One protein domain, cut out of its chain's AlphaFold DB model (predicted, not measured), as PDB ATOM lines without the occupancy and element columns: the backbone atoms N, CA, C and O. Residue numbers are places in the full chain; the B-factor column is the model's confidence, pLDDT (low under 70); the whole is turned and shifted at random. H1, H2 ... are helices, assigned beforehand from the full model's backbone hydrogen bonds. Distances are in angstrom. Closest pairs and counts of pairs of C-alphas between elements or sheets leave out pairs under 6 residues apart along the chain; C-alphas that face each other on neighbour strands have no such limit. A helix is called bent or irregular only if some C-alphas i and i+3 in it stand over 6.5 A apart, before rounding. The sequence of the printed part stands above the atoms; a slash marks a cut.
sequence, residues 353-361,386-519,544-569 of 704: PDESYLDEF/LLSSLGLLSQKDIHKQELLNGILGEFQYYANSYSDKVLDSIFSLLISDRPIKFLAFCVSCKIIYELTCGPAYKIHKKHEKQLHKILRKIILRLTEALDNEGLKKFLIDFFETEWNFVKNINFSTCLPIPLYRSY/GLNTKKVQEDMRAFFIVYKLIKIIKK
ATOM      1  N   PRO A 353     -47.973 -10.823 -31.762       60.19
ATOM      2  CA  PRO A 353     -48.249  -9.501 -32.304       60.19
ATOM      3  C   PRO A 353     -47.385  -9.233 -33.553       60.19
ATOM      4  O   PRO A 353     -46.235  -9.697 -33.619       60.19
ATOM      5  N   ASP A 354     -47.957  -8.513 -34.526       56.16
ATOM      6  CA  ASP A 354     -47.367  -8.212 -35.840       56.16
ATOM      7  C   ASP A 354     -45.951  -7.614 -35.740       56.16
ATOM      8  O   ASP A 354     -45.613  -6.888 -34.803       56.16
ATOM      9  N   GLU A 355     -45.106  -7.932 -36.727       51.38
ATOM     10  CA  GLU A 355     -43.656  -7.665 -36.738       51.38
ATOM     11  C   GLU A 355     -43.261  -6.178 -36.726       51.38
ATOM     12  O   GLU A 355     -42.099  -5.868 -36.473       51.38
ATOM     13  N   SER A 356     -44.187  -5.253 -36.994       45.66
ATOM     14  CA  SER A 356     -43.819  -3.892 -37.390       45.66
ATOM     15  C   SER A 356     -43.289  -3.002 -36.264       45.66
ATOM     16  O   SER A 356     -42.389  -2.220 -36.537       45.66
ATOM     17  N   TYR A 357     -43.770  -3.106 -35.021       43.06
ATOM     18  CA  TYR A 357     -43.271  -2.305 -33.888       43.06
ATOM     19  C   TYR A 357     -43.682  -2.966 -32.574       43.06
ATOM     20  O   TYR A 357     -44.871  -3.009 -32.266       43.06
ATOM     21  N   LEU A 358     -42.735  -3.476 -31.784       49.62
ATOM     22  CA  LEU A 358     -43.056  -4.005 -30.457       49.62
ATOM     23  C   LEU A 358     -42.154  -3.394 -29.402       49.62
ATOM     24  O   LEU A 358     -41.048  -3.863 -29.139       49.62
ATOM     25  N   ASP A 359     -42.702  -2.360 -28.777       58.56
ATOM     26  CA  ASP A 359     -42.246  -1.849 -27.500       58.56
ATOM     27  C   ASP A 359     -42.516  -2.882 -26.390       58.56
ATOM     28  O   ASP A 359     -43.374  -3.764 -26.501       58.56
ATOM     29  N   GLU A 360     -41.801  -2.730 -25.280       62.12
ATOM     30  CA  GLU A 360     -41.832  -3.554 -24.063       62.12
ATOM     31  C   GLU A 360     -43.246  -3.929 -23.557       62.12
ATOM     32  O   GLU A 360     -43.461  -5.011 -23.004       62.12
ATOM     33  N   PHE A 361     -44.235  -3.072 -23.819       62.09
ATOM     34  CA  PHE A 361     -45.651  -3.286 -23.510       62.09
ATOM     35  C   PHE A 361     -46.247  -4.531 -24.173       62.09
ATOM     36  O   PHE A 361     -46.968  -5.290 -23.525       62.09
ATOM     37  N   LEU A 386     -66.101 -27.635 -20.762       89.00
ATOM     38  CA  LEU A 386     -65.650 -26.442 -21.473       89.00
ATOM     39  C   LEU A 386     -64.171 -26.562 -21.854       89.00
ATOM     40  O   LEU A 386     -63.838 -26.446 -23.032       89.00
ATOM     41  N   LEU A 387     -63.294 -26.872 -20.895       90.06
ATOM     42  CA  LEU A 387     -61.861 -27.047 -21.164       90.06
ATOM     43  C   LEU A 387     -61.593 -28.151 -22.194       90.06
ATOM     44  O   LEU A 387     -60.736 -27.983 -23.061       90.06
ATOM     45  N   SER A 388     -62.342 -29.255 -22.141       87.38
ATOM     46  CA  SER A 388     -62.256 -30.331 -23.131       87.38
ATOM     47  C   SER A 388     -62.651 -29.839 -24.525       87.38
ATOM     48  O   SER A 388     -61.904 -30.066 -25.476       87.38
ATOM     49  N   SER A 389     -63.748 -29.081 -24.646       85.00
ATOM     50  CA  SER A 389     -64.199 -28.518 -25.930       85.00
ATOM     51  C   SER A 389     -63.205 -27.528 -26.551       85.00
ATOM     52  O   SER A 389     -63.147 -27.392 -27.771       85.00
ATOM     53  N   LEU A 390     -62.398 -26.867 -25.716       85.88
ATOM     54  CA  LEU A 390     -61.370 -25.911 -26.133       85.88
ATOM     55  C   LEU A 390     -59.983 -26.545 -26.315       85.88
ATOM     56  O   LEU A 390     -59.048 -25.852 -26.711       85.88
ATOM     57  N   GLY A 391     -59.815 -27.838 -26.009       86.38
ATOM     58  CA  GLY A 391     -58.511 -28.504 -26.024       86.38
ATOM     59  C   GLY A 391     -57.529 -27.950 -24.978       86.38
ATOM     60  O   GLY A 391     -56.322 -27.932 -25.223       86.38
ATOM     61  N   LEU A 392     -58.046 -27.464 -23.844       90.19
ATOM     62  CA  LEU A 392     -57.295 -26.894 -22.716       90.19
ATOM     63  C   LEU A 392     -57.357 -27.764 -21.447       90.19
ATOM     64  O   LEU A 392     -56.819 -27.380 -20.411       90.19
ATOM     65  N   LEU A 393     -58.022 -28.921 -21.497       89.19
ATOM     66  CA  LEU A 393     -58.100 -29.836 -20.358       89.19
ATOM     67  C   LEU A 393     -56.735 -30.496 -20.105       89.19
ATOM     68  O   LEU A 393     -56.117 -31.025 -21.031       89.19
ATOM     69  N   SER A 394     -56.272 -30.475 -18.852       88.44
ATOM     70  CA  SER A 394     -54.985 -31.069 -18.472       88.44
ATOM     71  C   SER A 394     -54.986 -32.592 -18.664       88.44
ATOM     72  O   SER A 394     -55.995 -33.266 -18.442       88.44
ATOM     73  N   GLN A 395     -53.834 -33.172 -19.010       84.50
ATOM     74  CA  GLN A 395     -53.695 -34.631 -19.151       84.50
ATOM     75  C   GLN A 395     -53.925 -35.367 -17.830       84.50
ATOM     76  O   GLN A 395     -54.420 -36.495 -17.807       84.50
ATOM     77  N   LYS A 396     -53.601 -34.716 -16.709       82.88
ATOM     78  CA  LYS A 396     -53.897 -35.229 -15.373       82.88
ATOM     79  C   LYS A 396     -55.406 -35.355 -15.148       82.88
ATOM     80  O   LYS A 396     -55.849 -36.362 -14.596       82.88
ATOM     81  N   ASP A 397     -56.187 -34.361 -15.567       84.00
ATOM     82  CA  ASP A 397     -57.642 -34.378 -15.417       84.00
ATOM     83  C   ASP A 397     -58.322 -35.344 -16.383       84.00
ATOM     84  O   ASP A 397     -59.239 -36.043 -15.952       84.00
ATOM     85  N   ILE A 398     -57.836 -35.449 -17.627       81.38
ATOM     86  CA  ILE A 398     -58.283 -36.474 -18.585       81.38
ATOM     87  C   ILE A 398     -58.097 -37.858 -17.963       81.38
ATOM     88  O   ILE A 398     -59.058 -38.611 -17.833       81.38
ATOM     89  N   HIS A 399     -56.892 -38.159 -17.473       79.50
ATOM     90  CA  HIS A 399     -56.607 -39.450 -16.852       79.50
ATOM     91  C   HIS A 399     -57.477 -39.714 -15.613       79.50
ATOM     92  O   HIS A 399     -57.984 -40.819 -15.424       79.50
ATOM     93  N   LYS A 400     -57.701 -38.698 -14.768       82.00
ATOM     94  CA  LYS A 400     -58.588 -38.815 -13.602       82.00
ATOM     95  C   LYS A 400     -60.032 -39.119 -14.017       82.00
ATOM     96  O   LYS A 400     -60.683 -39.925 -13.355       82.00
ATOM     97  N   GLN A 401     -60.532 -38.489 -15.080       77.25
ATOM     98  CA  GLN A 401     -61.872 -38.752 -15.611       77.25
ATOM     99  C   GLN A 401     -61.975 -40.141 -16.243       77.25
ATOM    100  O   GLN A 401     -62.943 -40.837 -15.968       77.25
ATOM    101  N   GLU A 402     -60.973 -40.587 -17.002       75.81
ATOM    102  CA  GLU A 402     -60.924 -41.950 -17.550       75.81
ATOM    103  C   GLU A 402     -60.955 -43.016 -16.445       75.81
ATOM    104  O   GLU A 402     -61.694 -43.993 -16.553       75.81
ATOM    105  N   LEU A 403     -60.208 -42.812 -15.352       78.56
ATOM    106  CA  LEU A 403     -60.239 -43.708 -14.191       78.56
ATOM    107  C   LEU A 403     -61.621 -43.731 -13.520       78.56
ATOM    108  O   LEU A 403     -62.124 -44.806 -13.203       78.56
ATOM    109  N   LEU A 404     -62.246 -42.565 -13.320       79.00
ATOM    110  CA  LEU A 404     -63.598 -42.459 -12.750       79.00
ATOM    111  C   LEU A 404     -64.646 -43.141 -13.639       79.00
ATOM    112  O   LEU A 404     -65.455 -43.923 -13.150       79.00
ATOM    113  N   ASN A 405     -64.587 -42.900 -14.945       74.62
ATOM    114  CA  ASN A 405     -65.467 -43.492 -15.949       74.62
ATOM    115  C   ASN A 405     -65.305 -45.016 -16.025       74.62
ATOM    116  O   ASN A 405     -66.294 -45.745 -16.099       74.62
ATOM    117  N   GLY A 406     -64.068 -45.510 -15.917       75.81
ATOM    118  CA  GLY A 406     -63.777 -46.939 -15.814       75.81
ATOM    119  C   GLY A 406     -64.375 -47.594 -14.563       75.81
ATOM    120  O   GLY A 406     -64.795 -48.746 -14.630       75.81
ATOM    121  N   ILE A 407     -64.465 -46.863 -13.444       77.25
ATOM    122  CA  ILE A 407     -65.131 -47.328 -12.213       77.25
ATOM    123  C   ILE A 407     -66.659 -47.309 -12.366       77.25
ATOM    124  O   ILE A 407     -67.329 -48.236 -11.913       77.25
ATOM    125  N   LEU A 408     -67.216 -46.270 -12.994       76.19
ATOM    126  CA  LEU A 408     -68.665 -46.078 -13.147       76.19
ATOM    127  C   LEU A 408     -69.282 -46.900 -14.294       76.19
ATOM    128  O   LEU A 408     -70.501 -46.995 -14.388       76.19
ATOM    129  N   GLY A 409     -68.462 -47.505 -15.160       65.06
ATOM    130  CA  GLY A 409     -68.926 -48.242 -16.342       65.06
ATOM    131  C   GLY A 409     -69.440 -47.342 -17.474       65.06
ATOM    132  O   GLY A 409     -69.960 -47.841 -18.472       65.06
ATOM    133  N   GLU A 410     -69.283 -46.023 -17.343       62.34
ATOM    134  CA  GLU A 410     -69.671 -45.028 -18.338       62.34
ATOM    135  C   GLU A 410     -68.482 -44.726 -19.256       62.34
ATOM    136  O   GLU A 410     -67.631 -43.896 -18.953       62.34
ATOM    137  N   PHE A 411     -68.394 -45.391 -20.410       53.06
ATOM    138  CA  PHE A 411     -67.342 -45.100 -21.387       53.06
ATOM    139  C   PHE A 411     -67.640 -43.804 -22.157       53.06
ATOM    140  O   PHE A 411     -68.137 -43.837 -23.282       53.06
ATOM    141  N   GLN A 412     -67.306 -42.648 -21.582       53.56
ATOM    142  CA  GLN A 412     -67.115 -41.423 -22.363       53.56
ATOM    143  C   GLN A 412     -65.655 -41.324 -22.809       53.56
ATOM    144  O   GLN A 412     -64.754 -41.122 -21.995       53.56
ATOM    145  N   TYR A 413     -65.425 -41.473 -24.115       49.22
ATOM    146  CA  TYR A 413     -64.136 -41.187 -24.742       49.22
ATOM    147  C   TYR A 413     -63.997 -39.671 -24.919       49.22
ATOM    148  O   TYR A 413     -64.638 -39.084 -25.793       49.22
ATOM    149  N   TYR A 414     -63.146 -39.032 -24.118       54.69
ATOM    150  CA  TYR A 414     -62.690 -37.681 -24.429       54.69
ATOM    151  C   TYR A 414     -61.750 -37.772 -25.638       54.69
ATOM    152  O   TYR A 414     -60.765 -38.510 -25.622       54.69
ATOM    153  N   ALA A 415     -62.085 -37.084 -26.732       50.59
ATOM    154  CA  ALA A 415     -61.243 -37.071 -27.922       50.59
ATOM    155  C   ALA A 415     -59.890 -36.418 -27.581       50.59
ATOM    156  O   ALA A 415     -59.811 -35.237 -27.251       50.59
ATOM    157  N   ASN A 416     -58.836 -37.232 -27.631       58.59
ATOM    158  CA  ASN A 416     -57.475 -36.922 -27.200       58.59
ATOM    159  C   ASN A 416     -56.738 -35.960 -28.145       58.59
ATOM    160  O   ASN A 416     -55.846 -36.368 -28.889       58.59
ATOM    161  N   SER A 417     -57.059 -34.671 -28.089       64.81
ATOM    162  CA  SER A 417     -56.198 -33.641 -28.669       64.81
ATOM    163  C   SER A 417     -56.343 -32.332 -27.907       64.81
ATOM    164  O   SER A 417     -57.423 -31.743 -27.859       64.81
ATOM    165  N   TYR A 418     -55.237 -31.861 -27.336       83.44
ATOM    166  CA  TYR A 418     -55.105 -30.458 -26.960       83.44
ATOM    167  C   TYR A 418     -55.253 -29.571 -28.209       83.44
ATOM    168  O   TYR A 418     -55.136 -30.035 -29.344       83.44
ATOM    169  N   SER A 419     -55.478 -28.275 -28.019       85.75
ATOM    170  CA  SER A 419     -55.633 -27.349 -29.142       85.75
ATOM    171  C   SER A 419     -54.311 -27.114 -29.884       85.75
ATOM    172  O   SER A 419     -53.402 -26.463 -29.359       85.75
ATOM    173  N   ASP A 420     -54.227 -27.584 -31.135       87.12
ATOM    174  CA  ASP A 420     -53.112 -27.288 -32.051       87.12
ATOM    175  C   ASP A 420     -52.889 -25.770 -32.181       87.12
ATOM    176  O   ASP A 420     -51.752 -25.313 -32.139       87.12
ATOM    177  N   LYS A 421     -53.970 -24.974 -32.252       86.50
ATOM    178  CA  LYS A 421     -53.913 -23.500 -32.350       86.50
ATOM    179  C   LYS A 421     -53.193 -22.866 -31.153       86.50
ATOM    180  O   LYS A 421     -52.413 -21.927 -31.323       86.50
ATOM    181  N   VAL A 422     -53.468 -23.356 -29.942       88.88
ATOM    182  CA  VAL A 422     -52.855 -22.854 -28.702       88.88
ATOM    183  C   VAL A 422     -51.373 -23.206 -28.673       88.88
ATOM    184  O   VAL A 422     -50.544 -22.316 -28.481       88.88
ATOM    185  N   LEU A 423     -51.023 -24.476 -28.909       90.31
ATOM    186  CA  LEU A 423     -49.620 -24.886 -28.892       90.31
ATOM    187  C   LEU A 423     -48.815 -24.230 -30.012       90.31
ATOM    188  O   LEU A 423     -47.731 -23.729 -29.733       90.31
ATOM    189  N   ASP A 424     -49.341 -24.157 -31.237       90.06
ATOM    190  CA  ASP A 424     -48.683 -23.449 -32.339       90.06
ATOM    191  C   ASP A 424     -48.398 -21.987 -31.975       90.06
ATOM    192  O   ASP A 424     -47.317 -21.494 -32.292       90.06
ATOM    193  N   SER A 425     -49.318 -21.316 -31.268       89.06
ATOM    194  CA  SER A 425     -49.139 -19.925 -30.828       89.06
ATOM    195  C   SER A 425     -48.065 -19.773 -29.744       89.06
ATOM    196  O   SER A 425     -47.306 -18.806 -29.746       89.06
ATOM    197  N   ILE A 426     -47.973 -20.733 -28.817       90.88
ATOM    198  CA  ILE A 426     -46.907 -20.767 -27.804       90.88
ATOM    199  C   ILE A 426     -45.559 -21.050 -28.476       90.88
ATOM    200  O   ILE A 426     -44.566 -20.374 -28.205       90.88
ATOM    201  N   PHE A 427     -45.507 -22.026 -29.382       91.06
ATOM    202  CA  PHE A 427     -44.283 -22.369 -30.095       91.06
ATOM    203  C   PHE A 427     -43.810 -21.226 -30.992       91.06
ATOM    204  O   PHE A 427     -42.615 -20.948 -31.009       91.06
ATOM    205  N   SER A 428     -44.699 -20.527 -31.699       88.50
ATOM    206  CA  SER A 428     -44.321 -19.363 -32.508       88.50
ATOM    207  C   SER A 428     -43.767 -18.222 -31.654       88.50
ATOM    208  O   SER A 428     -42.754 -17.635 -32.039       88.50
ATOM    209  N   LEU A 429     -44.345 -17.976 -30.470       87.62
ATOM    210  CA  LEU A 429     -43.798 -17.028 -29.499       87.62
ATOM    211  C   LEU A 429     -42.365 -17.423 -29.125       87.62
ATOM    212  O   LEU A 429     -41.458 -16.616 -29.309       87.62
ATOM    213  N   LEU A 430     -42.140 -18.667 -28.684       87.94
ATOM    214  CA  LEU A 430     -40.823 -19.166 -28.253       87.94
ATOM    215  C   LEU A 430     -39.783 -19.277 -29.384       87.94
ATOM    216  O   LEU A 430     -38.586 -19.146 -29.134       87.94
ATOM    217  N   ILE A 431     -40.219 -19.525 -30.623       87.19
ATOM    218  CA  ILE A 431     -39.353 -19.612 -31.811       87.19
ATOM    219  C   ILE A 431     -38.973 -18.224 -32.333       87.19
ATOM    220  O   ILE A 431     -38.018 -18.126 -33.103       87.19
ATOM    221  N   SER A 432     -39.674 -17.157 -31.944       80.81
ATOM    222  CA  SER A 432     -39.406 -15.804 -32.444       80.81
ATOM    223  C   SER A 432     -37.958 -15.356 -32.182       80.81
ATOM    224  O   SER A 432     -37.297 -15.803 -31.242       80.81
ATOM    225  N   ASP A 433     -37.395 -14.499 -33.044       67.19
ATOM    226  CA  ASP A 433     -36.041 -13.916 -32.868       67.19
ATOM    227  C   ASP A 433     -35.965 -12.877 -31.739       67.19
ATOM    228  O   ASP A 433     -34.919 -12.279 -31.486       67.19
ATOM    229  N   ARG A 434     -37.071 -12.684 -31.021       66.75
ATOM    230  CA  ARG A 434     -37.232 -11.665 -29.992       66.75
ATOM    231  C   ARG A 434     -36.502 -12.090 -28.704       66.75
ATOM    232  O   ARG A 434     -36.410 -13.286 -28.410       66.75
ATOM    233  N   PRO A 435     -35.980 -11.143 -27.905       63.06
ATOM    234  CA  PRO A 435     -35.498 -11.441 -26.561       63.06
ATOM    235  C   PRO A 435     -36.695 -11.789 -25.668       63.06
ATOM    236  O   PRO A 435     -37.456 -10.922 -25.246       63.06
ATOM    237  N   ILE A 436     -36.895 -13.082 -25.422       70.62
ATOM    238  CA  ILE A 436     -37.977 -13.592 -24.581       70.62
ATOM    239  C   ILE A 436     -37.429 -13.790 -23.175       70.62
ATOM    240  O   ILE A 436     -36.491 -14.562 -22.981       70.62
ATOM    241  N   LYS A 437     -38.048 -13.134 -22.191       77.88
ATOM    242  CA  LYS A 437     -37.670 -13.308 -20.785       77.88
ATOM    243  C   LYS A 437     -37.876 -14.758 -20.349       77.88
ATOM    244  O   LYS A 437     -38.869 -15.393 -20.712       77.88
ATOM    245  N   PHE A 438     -37.004 -15.239 -19.468       83.56
ATOM    246  CA  PHE A 438     -37.063 -16.600 -18.927       83.56
ATOM    247  C   PHE A 438     -38.443 -16.984 -18.358       83.56
ATOM    248  O   PHE A 438     -38.900 -18.110 -18.545       83.56
ATOM    249  N   LEU A 439     -39.157 -16.046 -17.726       82.88
ATOM    250  CA  LEU A 439     -40.490 -16.308 -17.178       82.88
ATOM    251  C   LEU A 439     -41.495 -16.774 -18.248       82.88
ATOM    252  O   LEU A 439     -42.289 -17.673 -17.983       82.88
ATOM    253  N   ALA A 440     -41.429 -16.229 -19.466       85.19
ATOM    254  CA  ALA A 440     -42.285 -16.675 -20.563       85.19
ATOM    255  C   ALA A 440     -41.937 -18.107 -21.008       85.19
ATOM    256  O   ALA A 440     -42.852 -18.886 -21.272       85.19
ATOM    257  N   PHE A 441     -40.652 -18.489 -21.013       87.75
ATOM    258  CA  PHE A 441     -40.240 -19.883 -21.232       87.75
ATOM    259  C   PHE A 441     -40.786 -20.810 -20.144       87.75
ATOM    260  O   PHE A 441     -41.340 -21.856 -20.472       87.75
ATOM    261  N   CYS A 442     -40.690 -20.421 -18.870       88.38
ATOM    262  CA  CYS A 442     -41.217 -21.205 -17.751       88.38
ATOM    263  C   CYS A 442     -42.717 -21.464 -17.861       88.38
ATOM    264  O   CYS A 442     -43.142 -22.618 -17.812       88.38
ATOM    265  N   VAL A 443     -43.511 -20.402 -18.028       89.56
ATOM    266  CA  VAL A 443     -44.973 -20.511 -18.121       89.56
ATOM    267  C   VAL A 443     -45.363 -21.327 -19.357       89.56
ATOM    268  O   VAL A 443     -46.192 -22.228 -19.263       89.56
ATOM    269  N   SER A 444     -44.702 -21.096 -20.496       92.69
ATOM    270  CA  SER A 444     -44.938 -21.864 -21.723       92.69
ATOM    271  C   SER A 444     -44.624 -23.351 -21.549       92.69
ATOM    272  O   SER A 444     -45.446 -24.195 -21.900       92.69
ATOM    273  N   CYS A 445     -43.468 -23.689 -20.967       92.38
ATOM    274  CA  CYS A 445     -43.084 -25.081 -20.721       92.38
ATOM    275  C   CYS A 445     -44.047 -25.768 -19.751       92.38
ATOM    276  O   CYS A 445     -44.392 -26.927 -19.964       92.38
ATOM    277  N   LYS A 446     -44.534 -25.049 -18.731       91.06
ATOM    278  CA  LYS A 446     -45.569 -25.551 -17.825       91.06
ATOM    279  C   LYS A 446     -46.877 -25.843 -18.563       91.06
ATOM    280  O   LYS A 446     -47.430 -26.920 -18.380       91.06
ATOM    281  N   ILE A 447     -47.367 -24.928 -19.403       92.44
ATOM    282  CA  ILE A 447     -48.602 -25.146 -20.178       92.44
ATOM    283  C   ILE A 447     -48.446 -26.361 -21.100       92.44
ATOM    284  O   ILE A 447     -49.317 -27.227 -21.128       92.44
ATOM    285  N   ILE A 448     -47.316 -26.463 -21.812       92.50
ATOM    286  CA  ILE A 448     -47.020 -27.620 -22.667       92.50
ATOM    287  C   ILE A 448     -46.995 -28.903 -21.828       92.50
ATOM    288  O   ILE A 448     -47.593 -29.899 -22.230       92.50
ATOM    289  N   TYR A 449     -46.353 -28.892 -20.659       91.00
ATOM    290  CA  TYR A 449     -46.335 -30.034 -19.748       91.00
ATOM    291  C   TYR A 449     -47.756 -30.468 -19.353       91.00
ATOM    292  O   TYR A 449     -48.113 -31.621 -19.576       91.00
ATOM    293  N   GLU A 450     -48.590 -29.559 -18.846       89.56
ATOM    294  CA  GLU A 450     -49.943 -29.894 -18.374       89.56
ATOM    295  C   GLU A 450     -50.858 -30.403 -19.507       89.56
ATOM    296  O   GLU A 450     -51.685 -31.291 -19.292       89.56
ATOM    297  N   LEU A 451     -50.703 -29.873 -20.727       89.25
ATOM    298  CA  LEU A 451     -51.515 -30.259 -21.888       89.25
ATOM    299  C   LEU A 451     -51.026 -31.526 -22.598       89.25
ATOM    300  O   LEU A 451     -51.818 -32.179 -23.283       89.25
ATOM    301  N   THR A 452     -49.739 -31.877 -22.488       86.38
ATOM    302  CA  THR A 452     -49.130 -32.937 -23.320       86.38
ATOM    303  C   THR A 452     -48.529 -34.106 -22.544       86.38
ATOM    304  O   THR A 452     -48.439 -35.200 -23.105       86.38
ATOM    305  N   CYS A 453     -48.146 -33.929 -21.278       79.25
ATOM    306  CA  CYS A 453     -47.481 -34.962 -20.489       79.25
ATOM    307  C   CYS A 453     -48.486 -35.724 -19.612       79.25
ATOM    308  O   CYS A 453     -48.980 -35.210 -18.613       79.25
ATOM    309  N   GLY A 454     -48.752 -36.985 -19.965       72.19
ATOM    310  CA  GLY A 454     -49.611 -37.900 -19.208       72.19
ATOM    311  C   GLY A 454     -49.158 -39.361 -19.349       72.19
ATOM    312  O   GLY A 454     -48.431 -39.687 -20.290       72.19
ATOM    313  N   PRO A 455     -49.565 -40.265 -18.437       62.88
ATOM    314  CA  PRO A 455     -49.037 -41.634 -18.354       62.88
ATOM    315  C   PRO A 455     -49.161 -42.440 -19.662       62.88
ATOM    316  O   PRO A 455     -48.255 -43.214 -19.995       62.88
ATOM    317  N   ALA A 456     -50.227 -42.206 -20.434       59.38
ATOM    318  CA  ALA A 456     -50.542 -42.925 -21.669       59.38
ATOM    319  C   ALA A 456     -50.290 -42.130 -22.968       59.38
ATOM    320  O   ALA A 456     -50.502 -42.675 -24.052       59.38
ATOM    321  N   TYR A 457     -49.844 -40.868 -22.900       65.88
ATOM    322  CA  TYR A 457     -49.928 -39.960 -24.049       65.88
ATOM    323  C   TYR A 457     -48.573 -39.581 -24.663       65.88
ATOM    324  O   TYR A 457     -47.549 -39.529 -23.983       65.88
ATOM    325  N   LYS A 458     -48.579 -39.312 -25.977       69.62
ATOM    326  CA  LYS A 458     -47.424 -38.829 -26.747       69.62
ATOM    327  C   LYS A 458     -47.777 -37.517 -27.437       69.62
ATOM    328  O   LYS A 458     -48.754 -37.447 -28.177       69.62
ATOM    329  N   ILE A 459     -46.938 -36.503 -27.243       82.81
ATOM    330  CA  ILE A 459     -47.011 -35.237 -27.976       82.81
ATOM    331  C   ILE A 459     -47.046 -35.481 -29.502       82.81
ATOM    332  O   ILE A 459     -46.373 -36.377 -30.016       82.81
ATOM    333  N   HIS A 460     -47.827 -34.694 -30.253       84.69
ATOM    334  CA  HIS A 460     -47.836 -34.779 -31.713       84.69
ATOM    335  C   HIS A 460     -46.430 -34.529 -32.282       84.69
ATOM    336  O   HIS A 460     -45.759 -33.565 -31.912       84.69
ATOM    337  N   LYS A 461     -46.018 -35.342 -33.268       85.69
ATOM    338  CA  LYS A 461     -44.697 -35.244 -33.928       85.69
ATOM    339  C   LYS A 461     -44.379 -33.838 -34.461       85.69
ATOM    340  O   LYS A 461     -43.217 -33.455 -34.538       85.69
ATOM    341  N   LYS A 462     -45.399 -33.070 -34.862       89.88
ATOM    342  CA  LYS A 462     -45.257 -31.671 -35.303       89.88
ATOM    343  C   LYS A 462     -44.727 -30.777 -34.172       89.88
ATOM    344  O   LYS A 462     -43.747 -30.066 -34.376       89.88
ATOM    345  N   HIS A 463     -45.336 -30.857 -32.992       89.94
ATOM    346  CA  HIS A 463     -44.959 -30.079 -31.811       89.94
ATOM    347  C   HIS A 463     -43.632 -30.551 -31.214       89.94
ATOM    348  O   HIS A 463     -42.814 -29.735 -30.805       89.94
ATOM    349  N   GLU A 464     -43.347 -31.855 -31.274       88.94
ATOM    350  CA  GLU A 464     -42.026 -32.386 -30.926       88.94
ATOM    351  C   GLU A 464     -40.922 -31.764 -31.800       88.94
ATOM    352  O   GLU A 464     -39.897 -31.316 -31.286       88.94
ATOM    353  N   LYS A 465     -41.140 -31.654 -33.120       90.56
ATOM    354  CA  LYS A 465     -40.203 -30.973 -34.031       90.56
ATOM    355  C   LYS A 465     -40.043 -29.485 -33.703       90.56
ATOM    356  O   LYS A 465     -38.930 -28.970 -33.789       90.56
ATOM    357  N   GLN A 466     -41.121 -28.788 -33.338       91.88
ATOM    358  CA  GLN A 466     -41.052 -27.380 -32.927       91.88
ATOM    359  C   GLN A 466     -40.269 -27.204 -31.617       91.88
ATOM    360  O   GLN A 466     -39.450 -26.292 -31.528       91.88
ATOM    361  N   LEU A 467     -40.432 -28.108 -30.646       91.25
ATOM    362  CA  LEU A 467     -39.673 -28.098 -29.394       91.25
ATOM    363  C   LEU A 467     -38.164 -28.276 -29.639       91.25
ATOM    364  O   LEU A 467     -37.356 -27.507 -29.121       91.25
ATOM    365  N   HIS A 468     -37.780 -29.214 -30.514       90.56
ATOM    366  CA  HIS A 468     -36.380 -29.371 -30.930       90.56
ATOM    367  C   HIS A 468     -35.866 -28.150 -31.712       90.56
ATOM    368  O   HIS A 468     -34.709 -27.766 -31.558       90.56
ATOM    369  N   LYS A 469     -36.715 -27.491 -32.517       91.94
ATOM    370  CA  LYS A 469     -36.357 -26.240 -33.207       91.94
ATOM    371  C   LYS A 469     -36.050 -25.110 -32.215       91.94
ATOM    372  O   LYS A 469     -35.091 -24.375 -32.440       91.94
ATOM    373  N   ILE A 470     -36.821 -24.990 -31.130       91.31
ATOM    374  CA  ILE A 470     -36.548 -24.033 -30.043       91.31
ATOM    375  C   ILE A 470     -35.206 -24.347 -29.396       91.31
ATOM    376  O   ILE A 470     -34.353 -23.465 -29.317       91.31
ATOM    377  N   LEU A 471     -34.999 -25.605 -28.988       90.88
ATOM    378  CA  LEU A 471     -33.758 -26.025 -28.343       90.88
ATOM    379  C   LEU A 471     -32.545 -25.714 -29.228       90.88
ATOM    380  O   LEU A 471     -31.616 -25.048 -28.781       90.88
ATOM    381  N   ARG A 472     -32.592 -26.099 -30.508       90.94
ATOM    382  CA  ARG A 472     -31.525 -25.830 -31.479       90.94
ATOM    383  C   ARG A 472     -31.217 -24.341 -31.611       90.94
ATOM    384  O   ARG A 472     -30.058 -23.970 -31.748       90.94
ATOM    385  N   LYS A 473     -32.234 -23.479 -31.576       89.88
ATOM    386  CA  LYS A 473     -32.038 -22.029 -31.648       89.88
ATOM    387  C   LYS A 473     -31.332 -21.482 -30.407       89.88
ATOM    388  O   LYS A 473     -30.428 -20.666 -30.545       89.88
ATOM    389  N   ILE A 474     -31.723 -21.938 -29.217       89.31
ATOM    390  CA  ILE A 474     -31.061 -21.544 -27.967       89.31
ATOM    391  C   ILE A 474     -29.613 -22.053 -27.958       89.31
ATOM    392  O   ILE A 474     -28.713 -21.286 -27.632       89.31
ATOM    393  N   ILE A 475     -29.383 -23.298 -28.395       89.81
ATOM    394  CA  ILE A 475     -28.041 -23.877 -28.549       89.81
ATOM    395  C   ILE A 475     -27.175 -22.992 -29.450       89.81
ATOM    396  O   ILE A 475     -26.081 -22.633 -29.039       89.81
ATOM    397  N   LEU A 476     -27.669 -22.568 -30.620       89.56
ATOM    398  CA  LEU A 476     -26.919 -21.675 -31.516       89.56
ATOM    399  C   LEU A 476     -26.500 -20.371 -30.819       89.56
ATOM    400  O   LEU A 476     -25.337 -19.991 -30.917       89.56
ATOM    401  N   ARG A 477     -27.401 -19.732 -30.059       87.50
ATOM    402  CA  ARG A 477     -27.076 -18.512 -29.294       87.50
ATOM    403  C   ARG A 477     -26.024 -18.761 -28.209       87.50
ATOM    404  O   ARG A 477     -25.154 -17.921 -27.998       87.50
ATOM    405  N   LEU A 478     -26.088 -19.906 -27.527       88.19
ATOM    406  CA  LEU A 478     -25.101 -20.289 -26.513       88.19
ATOM    407  C   LEU A 478     -23.740 -20.635 -27.135       88.19
ATOM    408  O   LEU A 478     -22.714 -20.244 -26.585       88.19
ATOM    409  N   THR A 479     -23.711 -21.298 -28.295       87.50
ATOM    410  CA  THR A 479     -22.475 -21.561 -29.047       87.50
ATOM    411  C   THR A 479     -21.830 -20.256 -29.523       87.50
ATOM    412  O   THR A 479     -20.641 -20.056 -29.307       87.50
ATOM    413  N   GLU A 480     -22.613 -19.314 -30.059       86.44
ATOM    414  CA  GLU A 480     -22.117 -17.973 -30.417       86.44
ATOM    415  C   GLU A 480     -21.540 -17.222 -29.202       86.44
ATOM    416  O   GLU A 480     -20.542 -16.508 -29.319       86.44
ATOM    417  N   ALA A 481     -22.136 -17.390 -28.015       84.62
ATOM    418  CA  ALA A 481     -21.613 -16.817 -26.776       84.62
ATOM    419  C   ALA A 481     -20.301 -17.482 -26.315       84.62
ATOM    420  O   ALA A 481     -19.444 -16.793 -25.762       84.62
ATOM    421  N   LEU A 482     -20.119 -18.787 -26.559       82.50
ATOM    422  CA  LEU A 482     -18.863 -19.506 -26.296       82.50
ATOM    423  C   LEU A 482     -17.721 -19.061 -27.217       82.50
ATOM    424  O   LEU A 482     -16.568 -19.044 -26.785       82.50
ATOM    425  N   ASP A 483     -18.029 -18.687 -28.459       83.12
ATOM    426  CA  ASP A 483     -17.040 -18.213 -29.435       83.12
ATOM    427  C   ASP A 483     -16.577 -16.770 -29.161       83.12
ATOM    428  O   ASP A 483     -15.553 -16.318 -29.676       83.12
ATOM    429  N   ASN A 484     -17.302 -16.036 -28.312       83.38
ATOM    430  CA  ASN A 484     -16.942 -14.693 -27.883       83.38
ATOM    431  C   ASN A 484     -16.146 -14.735 -26.569       83.38
ATOM    432  O   ASN A 484     -16.718 -14.961 -25.504       83.38
ATOM    433  N   GLU A 485     -14.845 -14.426 -26.616       74.56
ATOM    434  CA  GLU A 485     -13.944 -14.415 -25.445       74.56
ATOM    435  C   GLU A 485     -14.476 -13.596 -24.251       74.56
ATOM    436  O   GLU A 485     -14.256 -13.950 -23.092       74.56
ATOM    437  N   GLY A 486     -15.232 -12.522 -24.508       74.31
ATOM    438  CA  GLY A 486     -15.839 -11.708 -23.453       74.31
ATOM    439  C   GLY A 486     -17.035 -12.368 -22.757       74.31
ATOM    440  O   GLY A 486     -17.296 -12.054 -21.600       74.31
ATOM    441  N   LEU A 487     -17.761 -13.266 -23.433       77.31
ATOM    442  CA  LEU A 487     -18.968 -13.937 -22.920       77.31
ATOM    443  C   LEU A 487     -18.708 -15.373 -22.457       77.31
ATOM    444  O   LEU A 487     -19.348 -15.825 -21.505       77.31
ATOM    445  N   LYS A 488     -17.729 -16.046 -23.069       78.69
ATOM    446  CA  LYS A 488     -17.294 -17.412 -22.757       78.69
ATOM    447  C   LYS A 488     -17.080 -17.617 -21.261       78.69
ATOM    448  O   LYS A 488     -17.620 -18.554 -20.680       78.69
ATOM    449  N   LYS A 489     -16.346 -16.701 -20.624       75.62
ATOM    450  CA  LYS A 489     -16.070 -16.756 -19.184       75.62
ATOM    451  C   LYS A 489     -17.349 -16.757 -18.342       75.62
ATOM    452  O   LYS A 489     -17.473 -17.559 -17.429       75.62
ATOM    453  N   PHE A 490     -18.313 -15.897 -18.670       75.00
ATOM    454  CA  PHE A 490     -19.574 -15.826 -17.930       75.00
ATOM    455  C   PHE A 490     -20.411 -17.088 -18.098       75.00
ATOM    456  O   PHE A 490     -21.019 -17.546 -17.137       75.00
ATOM    457  N   LEU A 491     -20.442 -17.656 -19.304       79.69
ATOM    458  CA  LEU A 491     -21.164 -18.897 -19.548       79.69
ATOM    459  C   LEU A 491     -20.603 -20.018 -18.663       79.69
ATOM    460  O   LEU A 491     -21.367 -20.648 -17.944       79.69
ATOM    461  N   ILE A 492     -19.278 -20.183 -18.629       78.00
ATOM    462  CA  ILE A 492     -18.594 -21.181 -17.790       78.00
ATOM    463  C   ILE A 492     -18.845 -20.927 -16.292       78.00
ATOM    464  O   ILE A 492     -19.204 -21.848 -15.560       78.00
ATOM    465  N   ASP A 493     -18.722 -19.675 -15.842       76.06
ATOM    466  CA  ASP A 493     -18.889 -19.302 -14.430       76.06
ATOM    467  C   ASP A 493     -20.321 -19.560 -13.916       76.06
ATOM    468  O   ASP A 493     -20.509 -19.905 -12.746       76.06
ATOM    469  N   PHE A 494     -21.340 -19.396 -14.771       80.88
ATOM    470  CA  PHE A 494     -22.746 -19.477 -14.368       80.88
ATOM    471  C   PHE A 494     -23.455 -20.785 -14.747       80.88
ATOM    472  O   PHE A 494     -24.474 -21.079 -14.123       80.88
ATOM    473  N   PHE A 495     -22.950 -21.592 -15.688       84.50
ATOM    474  CA  PHE A 495     -23.653 -22.772 -16.228       84.50
ATOM    475  C   PHE A 495     -24.226 -23.695 -15.138       84.50
ATOM    476  O   PHE A 495     -25.427 -23.965 -15.102       84.50
ATOM    477  N   GLU A 496     -23.387 -24.106 -14.186       81.62
ATOM    478  CA  GLU A 496     -23.779 -24.971 -13.067       81.62
ATOM    479  C   GLU A 496     -24.757 -24.273 -12.104       81.62
ATOM    480  O   GLU A 496     -25.704 -24.878 -11.596       81.62
ATOM    481  N   THR A 497     -24.560 -22.975 -11.855       83.06
ATOM    482  CA  THR A 497     -25.443 -22.198 -10.972       83.06
ATOM    483  C   THR A 497     -26.848 -22.056 -11.558       83.06
ATOM    484  O   THR A 497     -27.833 -22.211 -10.834       83.06
ATOM    485  N   GLU A 498     -26.950 -21.843 -12.871       84.56
ATOM    486  CA  GLU A 498     -28.227 -21.711 -13.571       84.56
ATOM    487  C   GLU A 498     -28.929 -23.058 -13.730       84.56
ATOM    488  O   GLU A 498     -30.154 -23.135 -13.599       84.56
ATOM    489  N   TRP A 499     -28.170 -24.143 -13.907       86.19
ATOM    490  CA  TRP A 499     -28.713 -25.491 -13.802       86.19
ATOM    491  C   TRP A 499     -29.338 -25.739 -12.426       86.19
ATOM    492  O   TRP A 499     -30.500 -26.133 -12.341       86.19
ATOM    493  N   ASN A 500     -28.595 -25.481 -11.344       81.81
ATOM    494  CA  ASN A 500     -29.081 -25.703  -9.980       81.81
ATOM    495  C   ASN A 500     -30.347 -24.887  -9.683       81.81
ATOM    496  O   ASN A 500     -31.246 -25.362  -8.988       81.81
ATOM    497  N   PHE A 501     -30.452 -23.685 -10.249       84.75
ATOM    498  CA  PHE A 501     -31.667 -22.884 -10.193       84.75
ATOM    499  C   PHE A 501     -32.847 -23.564 -10.917       84.75
ATOM    500  O   PHE A 501     -33.905 -23.759 -10.316       84.75
ATOM    501  N   VAL A 502     -32.673 -23.990 -12.174       86.06
ATOM    502  CA  VAL A 502     -33.744 -24.609 -12.983       86.06
ATOM    503  C   VAL A 502     -34.133 -26.013 -12.497       86.06
ATOM    504  O   VAL A 502     -35.307 -26.398 -12.563       86.06
ATOM    505  N   LYS A 503     -33.185 -26.776 -11.948       85.06
ATOM    506  CA  LYS A 503     -33.414 -28.105 -11.366       85.06
ATOM    507  C   LYS A 503     -34.521 -28.080 -10.306       85.06
ATOM    508  O   LYS A 503     -35.338 -28.996 -10.256       85.06
ATOM    509  N   ASN A 504     -34.617 -26.997  -9.535       83.94
ATOM    510  CA  ASN A 504     -35.617 -26.840  -8.475       83.94
ATOM    511  C   ASN A 504     -37.008 -26.410  -8.974       83.94
ATOM    512  O   ASN A 504     -37.965 -26.418  -8.202       83.94
ATOM    513  N   ILE A 505     -37.155 -26.048 -10.252       83.94
ATOM    514  CA  ILE A 505     -38.452 -25.664 -10.820       83.94
ATOM    515  C   ILE A 505     -39.290 -26.920 -11.061       83.94
ATOM    516  O   ILE A 505     -38.864 -27.846 -11.757       83.94
ATOM    517  N   ASN A 506     -40.501 -26.942 -10.506       81.69
ATOM    518  CA  ASN A 506     -41.460 -28.019 -10.699       81.69
ATOM    519  C   ASN A 506     -42.623 -27.551 -11.586       81.69
ATOM    520  O   ASN A 506     -43.308 -26.580 -11.266       81.69
ATOM    521  N   PHE A 507     -42.881 -28.256 -12.690       83.00
ATOM    522  CA  PHE A 507     -44.008 -27.930 -13.566       83.00
ATOM    523  C   PHE A 507     -45.373 -28.247 -12.942       83.00
ATOM    524  O   PHE A 507     -46.365 -27.665 -13.371       83.00
ATOM    525  N   SER A 508     -45.449 -29.084 -11.901       73.94
ATOM    526  CA  SER A 508     -46.719 -29.427 -11.247       73.94
ATOM    527  C   SER A 508     -47.279 -28.322 -10.344       73.94
ATOM    528  O   SER A 508     -48.434 -28.395  -9.935       73.94
ATOM    529  N   THR A 509     -46.487 -27.308  -9.983       77.06
ATOM    530  CA  THR A 509     -46.932 -26.191  -9.131       77.06
ATOM    531  C   THR A 509     -47.456 -25.036  -9.978       77.06
ATOM    532  O   THR A 509     -46.873 -24.730 -11.020       77.06
ATOM    533  N   CYS A 510     -48.554 -24.390  -9.573       72.75
ATOM    534  CA  CYS A 510     -49.050 -23.187 -10.250       72.75
ATOM    535  C   CYS A 510     -48.067 -22.027 -10.029       72.75
ATOM    536  O   CYS A 510     -47.693 -21.754  -8.889       72.75
ATOM    537  N   LEU A 511     -47.625 -21.362 -11.101       77.50
ATOM    538  CA  LEU A 511     -46.723 -20.216 -10.978       77.50
ATOM    539  C   LEU A 511     -47.528 -18.983 -10.545       77.50
ATOM    540  O   LEU A 511     -48.557 -18.699 -11.169       77.50
ATOM    541  N   PRO A 512     -47.085 -18.240  -9.516       74.06
ATOM    542  CA  PRO A 512     -47.761 -17.022  -9.100       74.06
ATOM    543  C   PRO A 512     -47.676 -15.964 -10.202       74.06
ATOM    544  O   PRO A 512     -46.625 -15.764 -10.814       74.06
ATOM    545  N   ILE A 513     -48.788 -15.271 -10.447       75.19
ATOM    546  CA  ILE A 513     -48.815 -14.132 -11.366       75.19
ATOM    547  C   ILE A 513     -48.163 -12.941 -10.643       75.19
ATOM    548  O   ILE A 513     -48.556 -12.658  -9.505       75.19
ATOM    549  N   PRO A 514     -47.204 -12.221 -11.253       69.38
ATOM    550  CA  PRO A 514     -46.647 -10.994 -10.679       69.38
ATOM    551  C   PRO A 514     -47.739  -9.971 -10.327       69.38
ATOM    552  O   PRO A 514     -48.788  -9.948 -10.968       69.38
ATOM    553  N   LEU A 515     -47.516  -9.137  -9.305       64.06
ATOM    554  CA  LEU A 515     -48.534  -8.181  -8.849       64.06
ATOM    555  C   LEU A 515     -48.751  -7.028  -9.828       64.06
ATOM    556  O   LEU A 515     -49.902  -6.748 -10.128       64.06
ATOM    557  N   TYR A 516     -47.700  -6.389 -10.353       64.12
ATOM    558  CA  TYR A 516     -47.909  -5.311 -11.325       64.12
ATOM    559  C   TYR A 516     -46.807  -5.089 -12.377       64.12
ATOM    560  O   TYR A 516     -47.064  -4.458 -13.393       64.12
ATOM    561  N   ARG A 517     -45.599  -5.660 -12.259       57.03
ATOM    562  CA  ARG A 517     -44.599  -5.583 -13.345       57.03
ATOM    563  C   ARG A 517     -43.588  -6.728 -13.302       57.03
ATOM    564  O   ARG A 517     -43.001  -7.026 -12.271       57.03
ATOM    565  N   SER A 518     -43.325  -7.324 -14.461       46.38
ATOM    566  CA  SER A 518     -42.370  -8.421 -14.706       46.38
ATOM    567  C   SER A 518     -40.906  -7.950 -14.873       46.38
ATOM    568  O   SER A 518     -40.126  -8.577 -15.596       46.38
ATOM    569  N   TYR A 519     -40.518  -6.819 -14.264       40.50
ATOM    570  CA  TYR A 519     -39.105  -6.369 -14.201       40.50
ATOM    571  C   TYR A 519     -38.394  -6.843 -12.952       40.50
ATOM    572  O   TYR A 519     -37.165  -6.835 -12.901       40.50
ATOM    573  N   GLY A 544     -22.911  -5.422 -19.192       54.69
ATOM    574  CA  GLY A 544     -23.888  -5.913 -18.207       54.69
ATOM    575  C   GLY A 544     -25.229  -6.353 -18.813       54.69
ATOM    576  O   GLY A 544     -25.958  -7.139 -18.209       54.69
ATOM    577  N   LEU A 545     -25.563  -5.874 -20.018       55.47
ATOM    578  CA  LEU A 545     -26.753  -6.318 -20.753       55.47
ATOM    579  C   LEU A 545     -26.529  -7.676 -21.435       55.47
ATOM    580  O   LEU A 545     -27.403  -8.542 -21.402       55.47
ATOM    581  N   ASN A 546     -25.345  -7.877 -22.023       64.56
ATOM    582  CA  ASN A 546     -25.015  -9.120 -22.720       64.56
ATOM    583  C   ASN A 546     -24.849 -10.300 -21.750       64.56
ATOM    584  O   ASN A 546     -25.254 -11.411 -22.079       64.56
ATOM    585  N   THR A 547     -24.338 -10.070 -20.536       69.38
ATOM    586  CA  THR A 547     -24.228 -11.115 -19.502       69.38
ATOM    587  C   THR A 547     -25.589 -11.621 -19.031       69.38
ATOM    588  O   THR A 547     -25.805 -12.830 -18.971       69.38
ATOM    589  N   LYS A 548     -26.541 -10.715 -18.771       73.00
ATOM    590  CA  LYS A 548     -27.920 -11.081 -18.405       73.00
ATOM    591  C   LYS A 548     -28.607 -11.886 -19.504       73.00
ATOM    592  O   LYS A 548     -29.278 -12.866 -19.205       73.00
ATOM    593  N   LYS A 549     -28.399 -11.513 -20.769       76.31
ATOM    594  CA  LYS A 549     -28.958 -12.239 -21.914       76.31
ATOM    595  C   LYS A 549     -28.448 -13.683 -21.984       76.31
ATOM    596  O   LYS A 549     -29.248 -14.596 -22.149       76.31
ATOM    597  N   VAL A 550     -27.143 -13.898 -21.793       81.38
ATOM    598  CA  VAL A 550     -26.549 -15.249 -21.777       81.38
ATOM    599  C   VAL A 550     -27.092 -16.079 -20.608       81.38
ATOM    600  O   VAL A 550     -27.405 -17.252 -20.790       81.38
ATOM    601  N   GLN A 551     -27.275 -15.482 -19.425       83.75
ATOM    602  CA  GLN A 551     -27.926 -16.156 -18.293       83.75
ATOM    603  C   GLN A 551     -29.376 -16.554 -18.596       83.75
ATOM    604  O   GLN A 551     -29.779 -17.676 -18.295       83.75
ATOM    605  N   GLU A 552     -30.162 -15.672 -19.215       82.56
ATOM    606  CA  GLU A 552     -31.528 -15.999 -19.637       82.56
ATOM    607  C   GLU A 552     -31.557 -17.119 -20.683       82.56
ATOM    608  O   GLU A 552     -32.396 -18.014 -20.576       82.56
ATOM    609  N   ASP A 553     -30.616 -17.123 -21.631       85.81
ATOM    610  CA  ASP A 553     -30.466 -18.191 -22.621       85.81
ATOM    611  C   ASP A 553     -30.078 -19.531 -21.973       85.81
ATOM    612  O   ASP A 553     -30.655 -20.558 -22.326       85.81
ATOM    613  N   MET A 554     -29.182 -19.537 -20.976       88.75
ATOM    614  CA  MET A 554     -28.847 -20.743 -20.202       88.75
ATOM    615  C   MET A 554     -30.067 -21.284 -19.450       88.75
ATOM    616  O   MET A 554     -30.376 -22.474 -19.519       88.75
ATOM    617  N   ARG A 555     -30.818 -20.411 -18.771       90.12
ATOM    618  CA  ARG A 555     -32.046 -20.814 -18.072       90.12
ATOM    619  C   ARG A 555     -33.105 -21.346 -19.040       90.12
ATOM    620  O   ARG A 555     -33.733 -22.367 -18.758       90.12
ATOM    621  N   ALA A 556     -33.291 -20.679 -20.181       89.75
ATOM    622  CA  ALA A 556     -34.202 -21.110 -21.240       89.75
ATOM    623  C   ALA A 556     -33.785 -22.471 -21.825       89.75
ATOM    624  O   ALA A 556     -34.636 -23.331 -22.047       89.75
ATOM    625  N   PHE A 557     -32.482 -22.700 -22.014       92.19
ATOM    626  CA  PHE A 557     -31.943 -23.993 -22.428       92.19
ATOM    627  C   PHE A 557     -32.316 -25.089 -21.428       92.19
ATOM    628  O   PHE A 557     -32.957 -26.067 -21.811       92.19
ATOM    629  N   PHE A 558     -31.992 -24.910 -20.143       92.38
ATOM    630  CA  PHE A 558     -32.237 -25.940 -19.134       92.38
ATOM    631  C   PHE A 558     -33.726 -26.240 -18.940       92.38
ATOM    632  O   PHE A 558     -34.086 -27.403 -18.776       92.38
ATOM    633  N   ILE A 559     -34.611 -25.236 -18.983       92.31
ATOM    634  CA  ILE A 559     -36.049 -25.470 -18.770       92.31
ATOM    635  C   ILE A 559     -36.690 -26.206 -19.955       92.31
ATOM    636  O   ILE A 559     -37.518 -27.096 -19.751       92.31
ATOM    637  N   VAL A 560     -36.266 -25.900 -21.189       92.69
ATOM    638  CA  VAL A 560     -36.713 -26.605 -22.400       92.69
ATOM    639  C   VAL A 560     -36.130 -28.019 -22.444       92.69
ATOM    640  O   VAL A 560     -36.856 -28.970 -22.725       92.69
ATOM    641  N   TYR A 561     -34.846 -28.180 -22.112       91.38
ATOM    642  CA  TYR A 561     -34.186 -29.483 -22.011       91.38
ATOM    643  C   TYR A 561     -34.880 -30.389 -20.987       91.38
ATOM    644  O   TYR A 561     -35.209 -31.538 -21.285       91.38
ATOM    645  N   LYS A 562     -35.205 -29.838 -19.813       91.69
ATOM    646  CA  LYS A 562     -35.971 -30.519 -18.769       91.69
ATOM    647  C   LYS A 562     -37.336 -30.985 -19.273       91.69
ATOM    648  O   LYS A 562     -37.693 -32.141 -19.071       91.69
ATOM    649  N   LEU A 563     -38.086 -30.130 -19.976       91.94
ATOM    650  CA  LEU A 563     -39.363 -30.521 -20.585       91.94
ATOM    651  C   LEU A 563     -39.196 -31.678 -21.589       91.94
ATOM    652  O   LEU A 563     -39.993 -32.613 -21.577       91.94
ATOM    653  N   ILE A 564     -38.151 -31.650 -22.423       90.44
ATOM    654  CA  ILE A 564     -37.857 -32.731 -23.378       90.44
ATOM    655  C   ILE A 564     -37.574 -34.053 -22.651       90.44
ATOM    656  O   ILE A 564     -38.133 -35.077 -23.042       90.44
ATOM    657  N   LYS A 565     -36.756 -34.041 -21.588       89.38
ATOM    658  CA  LYS A 565     -36.481 -35.228 -20.754       89.38
ATOM    659  C   LYS A 565     -37.768 -35.808 -20.157       89.38
ATOM    660  O   LYS A 565     -38.002 -37.008 -20.272       89.38
ATOM    661  N   ILE A 566     -38.660 -34.955 -19.641       89.25
ATOM    662  CA  ILE A 566     -39.980 -35.378 -19.137       89.25
ATOM    663  C   ILE A 566     -40.804 -36.057 -20.235       89.25
ATOM    664  O   ILE A 566     -41.349 -37.137 -20.016       89.25
ATOM    665  N   ILE A 567     -40.886 -35.451 -21.424       86.81
ATOM    666  CA  ILE A 567     -41.632 -36.009 -22.564       86.81
ATOM    667  C   ILE A 567     -41.059 -37.375 -22.979       86.81
ATOM    668  O   ILE A 567     -41.818 -38.275 -23.347       86.81
ATOM    669  N   LYS A 568     -39.734 -37.550 -22.893       86.38
ATOM    670  CA  LYS A 568     -39.036 -38.812 -23.187       86.38
ATOM    671  C   LYS A 568     -39.118 -39.856 -22.068       86.38
ATOM    672  O   LYS A 568     -38.797 -41.010 -22.329       86.38
ATOM    673  N   LYS A 569     -39.639 -39.494 -20.888       85.88
ATOM    674  CA  LYS A 569     -39.662 -40.320 -19.664       85.88
ATOM    675  C   LYS A 569     -38.263 -40.626 -19.099       85.88
ATOM    676  O   LYS A 569     -38.086 -41.647 -18.440       85.88
TER     677      LYS A 569
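AT A GLANCE: This is residues 353 to 361, 386 to 519 and 544 to 569 of the 704 residues of the protein "FPL domain-containing protein" of Stentor coeruleus (UniProt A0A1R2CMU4). The model is an elongated bundle of four helices, with the long H7 and H5 side by side, H4 next to H7, and H3 next to H4 and H5. At one end the bent helix H6 folds back from H5 and packs slantwise on H7; at the other end H2 extends the length beyond H4. The bundle, H3, H4, H5 and H7, is up and down, each helix running against the one before it in the chain. The printed part has 169 residues with seven named helices, H1 to H7 in order, and no named strand, and its class is all helix. It is only just compact, close to loose, with a radius of gyration of the C-alphas of 18.4 A, and spans 65 by 37 by 34 A.

IN THESE COORDINATES: H7, residues 544 to 568, is the longest helix, 36.6 A from C-alpha 544 at (-23.888, -5.913, -18.207) to C-alpha 568 at (-39.036, -38.812, -23.187). H5, residues 461 to 483, measures 32.8 A, H4, residues 438 to 452, 20.8 A, and H3, residues 420 to 431, 15.8 A. H2, residues 395 to 408, measures 19.8 A, and H1 is residues 386 to 389, beginning with C-alpha 386 at (-65.650, -26.442, -21.473). H6, residues 485 to 503, was assigned as one helix by its hydrogen bonds but is bent: C-alphas 493 and 496 are 7.6 A apart. Its arms are H6a, residues 485 to 493, and H6b, residues 496 to 503; H6a is irregular, with C-alphas 486 and 489 6.6 A apart.

HOW THE PARTS SIT: H7 touches H5 at a shallow tilt of 34 degrees, only just short of steep, opposite ways; the closest C-alphas, of Ile 474 and Phe 557, are 6.1 A apart. With residues 552 to 563 alone H7 touches H4, the same way at a shallow tilt of 10 degrees, closest at C-alphas 438 and 552, 5.6 A. H6b touches residues 551 to 559 of H7 at a steep tilt of 46 degrees, closest at C-alphas 498 and 555, 6.0 A. H3 and H4 are a hairpin and only just touch, with 3 pairs of C-alphas within 8 A, the closest 426 and 444 at 6.5 A. H2 and H4 touch only at their ends, at C-alphas 395 and 451, 5.6 A. H1 touches no helix. Every O i to N i+4 pair is within hydrogen-bond range in H2, H3, H4, H5 and H6b, against 3 of 5 in H6a and 20 of 21 in H7; H1 is too short for such a pair.

THE WHOLE: The two C-alphas farthest apart, of Gly 409 and Glu 485, are 65.2 A apart. Residues 362 to 385 and 520 to 543 are not printed, with C-alpha gaps of 30.7 A and 15.7 A. The link from H2 to H3 is long, and residues 512 to 517 stand free. Mean pLDDT of the printed part is 79.4; residues under 70 include 353 to 361, 409 to 417 and 514 to 519.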